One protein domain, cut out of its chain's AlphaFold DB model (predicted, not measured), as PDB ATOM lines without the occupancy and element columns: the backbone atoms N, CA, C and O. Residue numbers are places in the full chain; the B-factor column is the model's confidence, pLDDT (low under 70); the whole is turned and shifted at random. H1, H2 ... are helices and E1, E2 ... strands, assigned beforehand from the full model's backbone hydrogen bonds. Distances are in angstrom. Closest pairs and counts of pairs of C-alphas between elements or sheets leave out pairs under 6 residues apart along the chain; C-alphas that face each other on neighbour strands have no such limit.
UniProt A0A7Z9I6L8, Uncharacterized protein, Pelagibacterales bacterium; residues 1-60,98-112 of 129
ATOM      1  N   MET A   1     164.621 203.862 107.157       48.28
ATOM      2  CA  MET A   1     164.697 204.438 105.798       48.28
ATOM      3  C   MET A   1     164.508 203.278 104.860       48.28
ATOM      4  O   MET A   1     165.197 202.288 105.048       48.28
ATOM      5  N   GLU A   2     163.554 203.375 103.947       56.34
ATOM      6  CA  GLU A   2     163.285 202.327 102.965       56.34
ATOM      7  C   GLU A   2     163.842 202.821 101.632       56.34
ATOM      8  O   GLU A   2     163.362 203.818 101.077       56.34
ATOM      9  N   ASN A   3     164.902 202.179 101.137       64.62
ATOM     10  CA  ASN A   3     165.284 202.382  99.741       64.62
ATOM     11  C   ASN A   3     164.121 201.965  98.834       64.62
ATOM     12  O   ASN A   3     163.241 201.223  99.247       64.62
ATOM     13  N   ILE A   4     164.107 202.464  97.604       78.69
ATOM     14  CA  ILE A   4     163.172 202.025  96.561       78.69
ATOM     15  C   ILE A   4     163.914 201.506  95.331       78.69
ATOM     16  O   ILE A   4     163.361 200.727  94.560       78.69
ATOM     17  N   PHE A   5     165.170 201.925  95.147       84.62
ATOM     18  CA  PHE A   5     166.025 201.484  94.056       84.62
ATOM     19  C   PHE A   5     167.502 201.572  94.441       84.62
ATOM     20  O   PHE A   5     167.946 202.569  95.016       84.62
ATOM     21  N   GLU A   6     168.270 200.555  94.068       84.94
ATOM     22  CA  GLU A   6     169.715 200.504  94.271       84.94
ATOM     23  C   GLU A   6     170.427 199.911  93.047       84.94
ATOM     24  O   GLU A   6     169.923 198.978  92.424       84.94
ATOM     25  N   ILE A   7     171.618 200.422  92.722       85.56
ATOM     26  CA  ILE A   7     172.592 199.772  91.835       85.56
ATOM     27  C   ILE A   7     173.846 199.492  92.646       85.56
ATOM     28  O   ILE A   7     174.420 200.413  93.227       85.56
ATOM     29  N   LYS A   8     174.304 198.240  92.640       85.12
ATOM     30  CA  LYS A   8     175.460 197.801  93.417       85.12
ATOM     31  C   LYS A   8     176.369 196.881  92.594       85.12
ATOM     32  O   LYS A   8     175.878 195.973  91.912       85.12
ATOM     33  N   PRO A   9     177.695 197.100  92.611       83.56
ATOM     34  CA  PRO A   9     178.645 196.140  92.064       83.56
ATOM     35  C   PRO A   9     178.615 194.842  92.873       83.56
ATOM     36  O   PRO A   9     178.419 194.875  94.084       83.56
ATOM     37  N   LYS A  10     178.829 193.703  92.216       80.88
ATOM     38  CA  LYS A  10     178.903 192.387  92.863       80.88
ATOM     39  C   LYS A  10     179.978 192.382  93.961       80.88
ATOM     40  O   LYS A  10     181.005 193.010  93.793       80.88
ATOM     41  N   PHE A  11     179.778 191.671  95.051       75.88
ATOM     42  CA  PHE A  11     180.774 191.348  96.061       75.88
ATOM     43  C   PHE A  11     181.680 190.230  95.533       75.88
ATOM     44  O   PHE A  11     181.217 189.217  94.999       75.88
ATOM     45  N   ASP A  12     182.997 190.389  95.665       71.88
ATOM     46  CA  ASP A  12     183.963 189.352  95.270       71.88
ATOM     47  C   ASP A  12     184.270 188.344  96.391       71.88
ATOM     48  O   ASP A  12     185.143 187.491  96.226       71.88
ATOM     49  N   GLY A  13     183.576 188.436  97.532       71.38
ATOM     50  CA  GLY A  13     183.835 187.612  98.710       71.38
ATOM     51  C   GLY A  13     185.030 188.073  99.552       71.38
ATOM     52  O   GLY A  13     185.328 187.437 100.560       71.38
ATOM     53  N   LYS A  14     185.727 189.150  99.159       73.00
ATOM     54  CA  LYS A  14     186.900 189.685  99.870       73.00
ATOM     55  C   LYS A  14     186.694 191.121 100.332       73.00
ATOM     56  O   LYS A  14     186.982 191.430 101.484       73.00
ATOM     57  N   VAL A  15     186.210 191.992  99.449       68.75
ATOM     58  CA  VAL A  15     186.000 193.417  99.727       68.75
ATOM     59  C   VAL A  15     184.534 193.756  99.481       68.75
ATOM     60  O   VAL A  15     184.090 193.680  98.331       68.75
ATOM     61  N   PRO A  16     183.763 194.119 100.526       71.75
ATOM     62  CA  PRO A  16     182.391 194.575 100.355       71.75
ATOM     63  C   PRO A  16     182.315 195.689  99.313       71.75
ATOM     64  O   PRO A  16     183.243 196.480  99.160       71.75
ATOM     65  N   THR A  17     181.209 195.764  98.587       74.94
ATOM     66  CA  THR A  17     180.966 196.831  97.614       74.94
ATOM     67  C   THR A  17     179.947 197.824  98.141       74.94
ATOM     68  O   THR A  17     179.076 197.491  98.945       74.94
ATOM     69  N   ASN A  18     180.040 199.059  97.658       76.25
ATOM     70  CA  ASN A  18     179.059 200.097  97.931       76.25
ATOM     71  C   ASN A  18     178.092 200.219  96.760       76.25
ATOM     72  O   ASN A  18     178.506 200.071  95.608       76.25
ATOM     73  N   PRO A  19     176.832 200.586  97.014       81.19
ATOM     74  CA  PRO A  19     175.954 200.973  95.932       81.19
ATOM     75  C   PRO A  19     176.471 202.233  95.234       81.19
ATOM     76  O   PRO A  19     176.882 203.207  95.874       81.19
ATOM     77  N   THR A  20     176.450 202.215  93.905       84.88
ATOM     78  CA  THR A  20     176.852 203.347  93.060       84.88
ATOM     79  C   THR A  20     175.723 204.362  92.926       84.88
ATOM     80  O   THR A  20     175.986 205.553  92.763       84.88
ATOM     81  N   LEU A  21     174.475 203.908  93.065       86.75
ATOM     82  CA  LEU A  21     173.270 204.727  93.113       86.75
ATOM     83  C   LEU A  21     172.284 204.126  94.117       86.75
ATOM     84  O   LEU A  21     171.946 202.952  94.012       86.75
ATOM     85  N   VAL A  22     171.794 204.949  95.038       85.44
ATOM     86  CA  VAL A  22     170.698 204.633  95.956       85.44
ATOM     87  C   VAL A  22     169.632 205.706  95.816       85.44
ATOM     88  O   VAL A  22     169.947 206.897  95.812       85.44
ATOM     89  N   ILE A  23     168.375 205.290  95.722       87.50
ATOM     90  CA  ILE A  23     167.212 206.170  95.778       87.50
ATOM     91  C   ILE A  23     166.327 205.679  96.917       87.50
ATOM     92  O   ILE A  23     165.953 204.506  96.941       87.50
ATOM     93  N   TYR A  24     165.981 206.566  97.846       83.75
ATOM     94  CA  TYR A  24     165.089 206.251  98.962       83.75
ATOM     95  C   TYR A  24     164.001 207.302  99.132       83.75
ATOM     96  O   TYR A  24     164.193 208.483  98.831       83.75
ATOM     97  N   LEU A  25     162.844 206.854  99.613       80.75
ATOM     98  CA  LEU A  25     161.699 207.707  99.890       80.75
ATOM     99  C   LEU A  25     161.797 208.236 101.326       80.75
ATOM    100  O   LEU A  25     161.919 207.461 102.272       80.75
ATOM    101  N   ASP A  26     161.719 209.557 101.500       80.69
ATOM    102  CA  ASP A  26     161.399 210.166 102.793       80.69
ATOM    103  C   ASP A  26     159.886 210.429 102.835       80.69
ATOM    104  O   ASP A  26     159.419 211.392 102.215       80.69
ATOM    105  N   PRO A  27     159.101 209.591 103.539       72.81
ATOM    106  CA  PRO A  27     157.650 209.741 103.590       72.81
ATOM    107  C   PRO A  27     157.216 210.996 104.361       72.81
ATOM    108  O   PRO A  27     156.159 211.551 104.071       72.81
ATOM    109  N   ASN A  28     158.038 211.495 105.294       77.00
ATOM    110  CA  ASN A  28     157.720 212.685 106.088       77.00
ATOM    111  C   ASN A  28     157.873 213.956 105.252       77.00
ATOM    112  O   ASN A  28     157.057 214.873 105.337       77.00
ATOM    113  N   LYS A  29     158.924 214.006 104.425       79.75
ATOM    114  CA  LYS A  29     159.197 215.137 103.525       79.75
ATOM    115  C   LYS A  29     158.597 214.964 102.134       79.75
ATOM    116  O   LYS A  29     158.700 215.889 101.333       79.75
ATOM    117  N   LYS A  30     157.987 213.806 101.857       82.50
ATOM    118  CA  LYS A  30     157.359 213.451 100.576       82.50
ATOM    119  C   LYS A  30     158.307 213.696  99.406       82.50
ATOM    120  O   LYS A  30     157.950 214.357  98.440       82.50
ATOM    121  N   LYS A  31     159.547 213.231  99.510       85.69
ATOM    122  CA  LYS A  31     160.559 213.433  98.466       85.69
ATOM    123  C   LYS A  31     161.470 212.229  98.340       85.69
ATOM    124  O   LYS A  31     161.610 211.445  99.278       85.69
ATOM    125  N   LEU A  32     162.107 212.117  97.181       87.44
ATOM    126  CA  LEU A  32     163.172 211.149  96.973       87.44
ATOM    127  C   LEU A  32     164.511 211.769  97.327       87.44
ATOM    128  O   LEU A  32     164.821 212.890  96.920       87.44
ATOM    129  N   HIS A  33     165.313 210.990  98.025       85.88
ATOM    130  CA  HIS A  33     166.720 211.254  98.217       85.88
ATOM    131  C   HIS A  33     167.527 210.350  97.300       85.88
ATOM    132  O   HIS A  33     167.269 209.150  97.204       85.88
ATOM    133  N   ILE A  34     168.513 210.936  96.637       86.81
ATOM    134  CA  ILE A  34     169.388 210.272  95.686       86.81
ATOM    135  C   ILE A  34     170.802 210.365  96.232       86.81
ATOM    136  O   ILE A  34     171.305 211.463  96.467       86.81
ATOM    137  N   ILE A  35     171.454 209.224  96.409       83.00
ATOM    138  CA  ILE A  35     172.853 209.138  96.812       83.00
ATOM    139  C   ILE A  35     173.623 208.452  95.694       83.00
ATOM    140  O   ILE A  35     173.242 207.374  95.246       83.00
ATOM    141  N   MET A  36     174.726 209.058  95.264       81.19
ATOM    142  CA  MET A  36     175.681 208.410  94.368       81.19
ATOM    143  C   MET A  36     177.060 208.300  95.001       81.19
ATOM    144  O   MET A  36     177.589 209.282  95.532       81.19
ATOM    145  N   THR A  37     177.647 207.111  94.866       78.88
ATOM    146  CA  THR A  37     178.987 206.780  95.358       78.88
ATOM    147  C   THR A  37     179.923 206.552  94.180       78.88
ATOM    148  O   THR A  37     179.635 205.763  93.279       78.88
ATOM    149  N   VAL A  38     181.077 207.220  94.193       75.88
ATOM    150  CA  VAL A  38     182.076 207.164  93.106       75.88
ATOM    151  C   VAL A  38     183.429 206.604  93.546       75.88
ATOM    152  O   VAL A  38     184.418 206.745  92.815       75.88
ATOM    153  N   CYS A  39     183.452 205.913  94.689       74.31
ATOM    154  CA  CYS A  39     184.625 205.245  95.246       74.31
ATOM    155  C   CYS A  39     184.311 203.828  95.751       74.31
ATOM    156  O   CYS A  39     183.243 203.580  96.316       74.31
ATOM    157  N   SER A  40     185.274 202.922  95.579       69.56
ATOM    158  CA  SER A  40     185.271 201.598  96.206       69.56
ATOM    159  C   SER A  40     185.684 201.689  97.679       69.56
ATOM    160  O   SER A  40     186.425 202.606  98.034       69.56
ATOM    161  N   PRO A  41     185.283 200.730  98.528       67.81
ATOM    162  CA  PRO A  41     185.902 200.540  99.839       67.81
ATOM    163  C   PRO A  41     187.411 200.247  99.746       67.81
ATOM    164  O   PRO A  41     187.868 199.787  98.692       67.81
ATOM    165  N   PRO A  42     188.170 200.446 100.840       57.19
ATOM    166  CA  PRO A  42     187.760 201.063 102.107       57.19
ATOM    167  C   PRO A  42     187.623 202.587 101.953       57.19
ATOM    168  O   PRO A  42     188.337 203.204 101.169       57.19
ATOM    169  N   PHE A  43     186.670 203.204 102.659       58.28
ATOM    170  CA  PHE A  43     186.422 204.653 102.617       58.28
ATOM    171  C   PHE A  43     187.536 205.450 103.325       58.28
ATOM    172  O   PHE A  43     187.283 206.170 104.283       58.28
ATOM    173  N   GLU A  44     188.785 205.284 102.905       48.12
ATOM    174  CA  GLU A  44     189.934 205.933 103.543       48.12
ATOM    175  C   GLU A  44     190.095 207.393 103.106       48.12
ATOM    176  O   GLU A  44     190.760 208.171 103.782       48.12
ATOM    177  N   ASP A  45     189.447 207.789 102.006       53.00
ATOM    178  CA  ASP A  45     189.494 209.150 101.484       53.00
ATOM    179  C   ASP A  45     188.217 209.937 101.852       53.00
ATOM    180  O   ASP A  45     187.124 209.612 101.376       53.00
ATOM    181  N   PRO A  46     188.315 211.020 102.644       50.03
ATOM    182  CA  PRO A  46     187.183 211.883 102.963       50.03
ATOM    183  C   PRO A  46     186.500 212.519 101.747       50.03
ATOM    184  O   PRO A  46     185.308 212.818 101.795       50.03
ATOM    185  N   SER A  47     187.211 212.690 100.631       52.66
ATOM    186  CA  SER A  47     186.626 213.150  99.369       52.66
ATOM    187  C   SER A  47     185.707 212.098  98.731       52.66
ATOM    188  O   SER A  47     184.781 212.453  98.002       52.66
ATOM    189  N   CYS A  48     185.854 210.818  99.091       51.84
ATOM    190  CA  CYS A  48     184.898 209.760  98.759       51.84
ATOM    191  C   CYS A  48     183.614 209.820  99.599       51.84
ATOM    192  O   CYS A  48     182.599 209.247  99.198       51.84
ATOM    193  N   HIS A  49     183.625 210.547 100.725       47.53
ATOM    194  CA  HIS A  49     182.419 210.907 101.475       47.53
ATOM    195  C   HIS A  49     181.700 212.134 100.908       47.53
ATOM    196  O   HIS A  49     180.623 212.469 101.411       47.53
ATOM    197  N   ALA A  50     182.215 212.762  99.838       49.81
ATOM    198  CA  ALA A  50     181.417 213.641  98.987       49.81
ATOM    199  C   ALA A  50     180.404 212.788  98.202       49.81
ATOM    200  O   ALA A  50     180.433 212.663  96.980       49.81
ATOM    201  N   LEU A  51     179.507 212.153  98.957       59.75
ATOM    202  CA  LEU A  51     178.286 211.563  98.472       59.75
ATOM    203  C   LEU A  51     177.590 212.667  97.702       59.75
ATOM    204  O   LEU A  51     177.243 213.715  98.253       59.75
ATOM    205  N   ASN A  52     177.400 212.420  96.419       68.12
ATOM    206  CA  ASN A  52     176.562 213.268  95.609       68.12
ATOM    207  C   ASN A  52     175.125 213.010  96.074       68.12
ATOM    208  O   ASN A  52     174.452 212.106  95.575       68.12
ATOM    209  N   LYS A  53     174.726 213.742  97.119       74.44
ATOM    210  CA  LYS A  53     173.396 213.711  97.713       74.44
ATOM    211  C   LYS A  53     172.550 214.754  97.021       74.44
ATOM    212  O   LYS A  53     172.905 215.932  96.987       74.44
ATOM    213  N   PHE A  54     171.424 214.313  96.499       82.38
ATOM    214  CA  PHE A  54     170.444 215.197  95.909       82.38
ATOM    215  C   PHE A  54     169.068 214.867  96.435       82.38
ATOM    216  O   PHE A  54     168.778 213.729  96.799       82.38
ATOM    217  N   ASP A  55     168.218 215.877  96.388       85.44
ATOM    218  CA  ASP A  55     166.800 215.722  96.618       85.44
ATOM    219  C   ASP A  55     166.088 215.918  95.280       85.44
ATOM    220  O   ASP A  55     166.411 216.839  94.522       85.44
ATOM    221  N   ALA A  56     165.135 215.041  94.980       86.62
ATOM    222  CA  ALA A  56     164.163 215.315  93.933       86.62
ATOM    223  C   ALA A  56     163.188 216.411  94.390       86.62
ATOM    224  O   ALA A  56     163.113 216.759  95.575       86.62
ATOM    225  N   SER A  57     162.398 216.919  93.446       83.94
ATOM    226  CA  SER A  57     161.207 217.702  93.776       83.94
ATOM    227  C   SER A  57     160.274 216.935  94.722       83.94
ATOM    228  O   SER A  57     160.298 215.702  94.787       83.94
ATOM    229  N   ILE A  58     159.450 217.683  95.463       83.75
ATOM    230  CA  ILE A  58     158.393 217.107  96.302       83.75
ATOM    231  C   ILE A  58     157.484 216.255  95.411       83.75
ATOM    232  O   ILE A  58     157.073 216.693  94.337       83.75
ATOM    233  N   LEU A  59     157.200 215.042  95.868       84.06
ATOM    234  CA  LEU A  59     156.314 214.099  95.212       84.06
ATOM    235  C   LEU A  59     154.872 214.588  95.308       84.06
ATOM    236  O   LEU A  59     154.437 215.105  96.342       84.06
ATOM    237  N   GLU A  60     154.112 214.366  94.240       77.75
ATOM    238  CA  GLU A  60     152.655 214.509  94.274       77.75
ATOM    239  C   GLU A  60     152.060 213.690  95.431       77.75
ATOM    240  O   GLU A  60     152.560 212.624  95.771       77.75
ATOM    241  N   THR A  98     179.452 208.519  87.804       82.25
ATOM    242  CA  THR A  98     178.328 207.796  88.436       82.25
ATOM    243  C   THR A  98     178.709 206.376  88.832       82.25
ATOM    244  O   THR A  98     177.897 205.658  89.398       82.25
ATOM    245  N   PHE A  99     179.945 205.969  88.535       82.25
ATOM    246  CA  PHE A  99     180.459 204.635  88.785       82.25
ATOM    247  C   PHE A  99     181.911 204.696  89.267       82.25
ATOM    248  O   PHE A  99     182.666 205.604  88.902       82.25
ATOM    249  N   TYR A 100     182.326 203.709  90.056       81.44
ATOM    250  CA  TYR A 100     183.719 203.500  90.440       81.44
ATOM    251  C   TYR A 100     184.245 202.201  89.839       81.44
ATOM    252  O   TYR A 100     183.478 201.290  89.542       81.44
ATOM    253  N   LYS A 101     185.557 202.114  89.609       78.00
ATOM    254  CA  LYS A 101     186.139 200.947  88.942       78.00
ATOM    255  C   LYS A 101     186.025 199.725  89.856       78.00
ATOM    256  O   LYS A 101     186.488 199.767  90.990       78.00
ATOM    257  N   TYR A 102     185.443 198.650  89.337       75.44
ATOM    258  CA  TYR A 102     185.302 197.364  90.012       75.44
ATOM    259  C   TYR A 102     185.444 196.228  88.986       75.44
ATOM    260  O   TYR A 102     185.137 196.422  87.810       75.44
ATOM    261  N   ASN A 103     185.947 195.065  89.415       71.38
ATOM    262  CA  ASN A 103     186.328 193.960  88.522       71.38
ATOM    263  C   ASN A 103     185.215 192.919  88.283       71.38
ATOM    264  O   ASN A 103     185.430 191.961  87.546       71.38
ATOM    265  N   GLY A 104     184.037 193.080  88.885       75.50
ATOM    266  CA  GLY A 104     182.896 192.174  88.718       75.50
ATOM    267  C   GLY A 104     181.661 192.840  88.104       75.50
ATOM    268  O   GLY A 104     181.695 193.985  87.657       75.50
ATOM    269  N   GLY A 105     180.561 192.084  88.056       79.81
ATOM    270  CA  GLY A 105     179.299 192.520  87.453       79.81
ATOM    271  C   GLY A 105     178.540 193.569  88.271       79.81
ATOM    272  O   GLY A 105     178.903 193.884  89.402       79.81
ATOM    273  N   LEU A 106     177.451 194.078  87.695       81.88
ATOM    274  CA  LEU A 106     176.518 195.010  88.330       81.88
ATOM    275  C   LEU A 106     175.150 194.357  88.501       81.88
ATOM    276  O   LEU A 106     174.690 193.646  87.607       81.88
ATOM    277  N   ARG A 107     174.488 194.634  89.623       83.94
ATOM    278  CA  ARG A 107     173.074 194.313  89.837       83.94
ATOM    279  C   ARG A 107     172.318 195.565  90.246       83.94
ATOM    280  O   ARG A 107     172.882 196.466  90.863       83.94
ATOM    281  N   PHE A 108     171.046 195.602  89.881       83.00
ATOM    282  CA  PHE A 108     170.101 196.569  90.413       83.00
ATOM    283  C   PHE A 108     169.035 195.838  91.218       83.00
ATOM    284  O   PHE A 108     168.780 194.652  91.000       83.00
ATOM    285  N   TRP A 109     168.422 196.558  92.142       78.06
ATOM    286  CA  TRP A 109     167.397 196.028  93.016       78.06
ATOM    287  C   TRP A 109     166.316 197.081  93.279       78.06
ATOM    288  O   TRP A 109     166.608 198.277  93.319       78.06
ATOM    289  N   ILE A 110     165.069 196.624  93.412       80.50
ATOM    290  CA  ILE A 110     163.881 197.437  93.696       80.50
ATOM    291  C   ILE A 110     163.177 196.809  94.896       80.50
ATOM    292  O   ILE A 110     162.861 195.618  94.866       80.50
ATOM    293  N   GLY A 111     162.912 197.607  95.924       71.06
ATOM    294  CA  GLY A 111     162.231 197.177  97.145       71.06
ATOM    295  C   GLY A 111     162.686 197.980  98.368       71.06
ATOM    296  O   GLY A 111     163.568 198.823  98.222       71.06
ATOM    297  N   PRO A 112     162.119 197.716  99.559       62.78
ATOM    298  CA  PRO A 112     162.499 198.354 100.826       62.78
ATOM    299  C   PRO A 112     163.798 197.762 101.398       62.78
ATOM    300  O   PRO A 112     163.812 196.595 101.775       62.78
TER     301      PRO A 112
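This is residues 1 to 60 and 98 to 112 of the 129 residues of an uncharacterized protein of Pelagibacterales bacterium (UniProt A0A7Z9I6L8). Picture a single twisted wall of five strands side by side, with no named helix over either face. The long loop of residues 10 to 20 and the loop of residues 37 to 51, which holds the one short helix H1, lie beyond the same end of the strands, and they add to the length of the elongated outline of 41 by 26 by 18 A. Along the printed part you meet E1, E2, E3, H1, E4 and E5, while across the sheet the order is E4, E3, E2, E1, E5, all antiparallel. The printed part has 75 residues with one named helix and five named strands; the class is mostly strand, though only 36 residues, under half, are in named elements. It is only just compact, close to loose, with a radius of gyration of the C-alphas of 13.4 A.

Start with the sheet at E1, residues 2 to 9, an inner strand that bends by 69 degrees at residue 5. After it comes E2, residues 21 to 26, its antiparallel neighbour at 175 degrees between directions; the two form a hairpin, and you will find N 23 and O 5 within hydrogen-bond range at 2.8 A. Their closest facing C-alphas are those of Tyr 24 and Asn 3, 4.0 A apart. Next comes E3, residues 31 to 36, antiparallel to E2 at 158 degrees and forming a second hairpin; look for N 35 and O 22 at 2.8 A and N 33 and O 24 at 2.9 A, both within hydrogen-bond range. E1, E2 and E3 make a meander, each strand the antiparallel neighbour of the one before. Further along, H1, residues 46 to 49, is not on the sheet: no pair of C-alphas is within 10 A. H1 is too short for any O i to N i+4 pair, and its one O i to N i+3 pair is within range. E4, residues 52 to 58, is an edge strand antiparallel to E3 at 162 degrees, with N 34 and O 54 at 2.8 A. The other edge strand is E5, residues 106 to 110, antiparallel to E1 at 170 degrees; the C-alphas of Ile 7 and Phe 108 face each other at 4.3 A, and N 6 and O 109 are 2.9 A apart. E4 and E5 are apart. From edge to edge the strands' lines turn by 29 degrees and the way across the sheet turns by 45 degrees.

Find C-alpha 2 at (163.285, 202.327, 102.965); from there E1, the longest strand by residues, runs 19.8 A to C-alpha 9 at (178.645, 196.140, 92.064). E2 covers 16.3 A from Leu 21 to Asp 26, and E3 covers 16.5 A from Lys 31 to Met 36. The four residues of H1 run from Pro 46 to His 49. E4 then runs 18.6 A from Asn 52 to Ile 58. E5 covers 13.9 A from Leu 106 and ends with C-alpha 110 at (163.881, 197.437, 93.696).

The two C-alphas farthest apart are those of Lys 14 and Glu 60, at 42.7 A. Residues 61 to 97 are not printed; look from C-alpha 60 to C-alpha 98 and you cross a gap of 27.2 A, on the link from E4 to E5. Of the links printed whole, E1 to E2 is long with 11 residues, E3 to H1 is short with 9, and E2 to E3 and H1 to E4 are tight. The mean pLDDT of the printed part is 74.9; residues 1 to 3, 15, 40 to 52 and 112 are under 70, and H1 has a mean of 51.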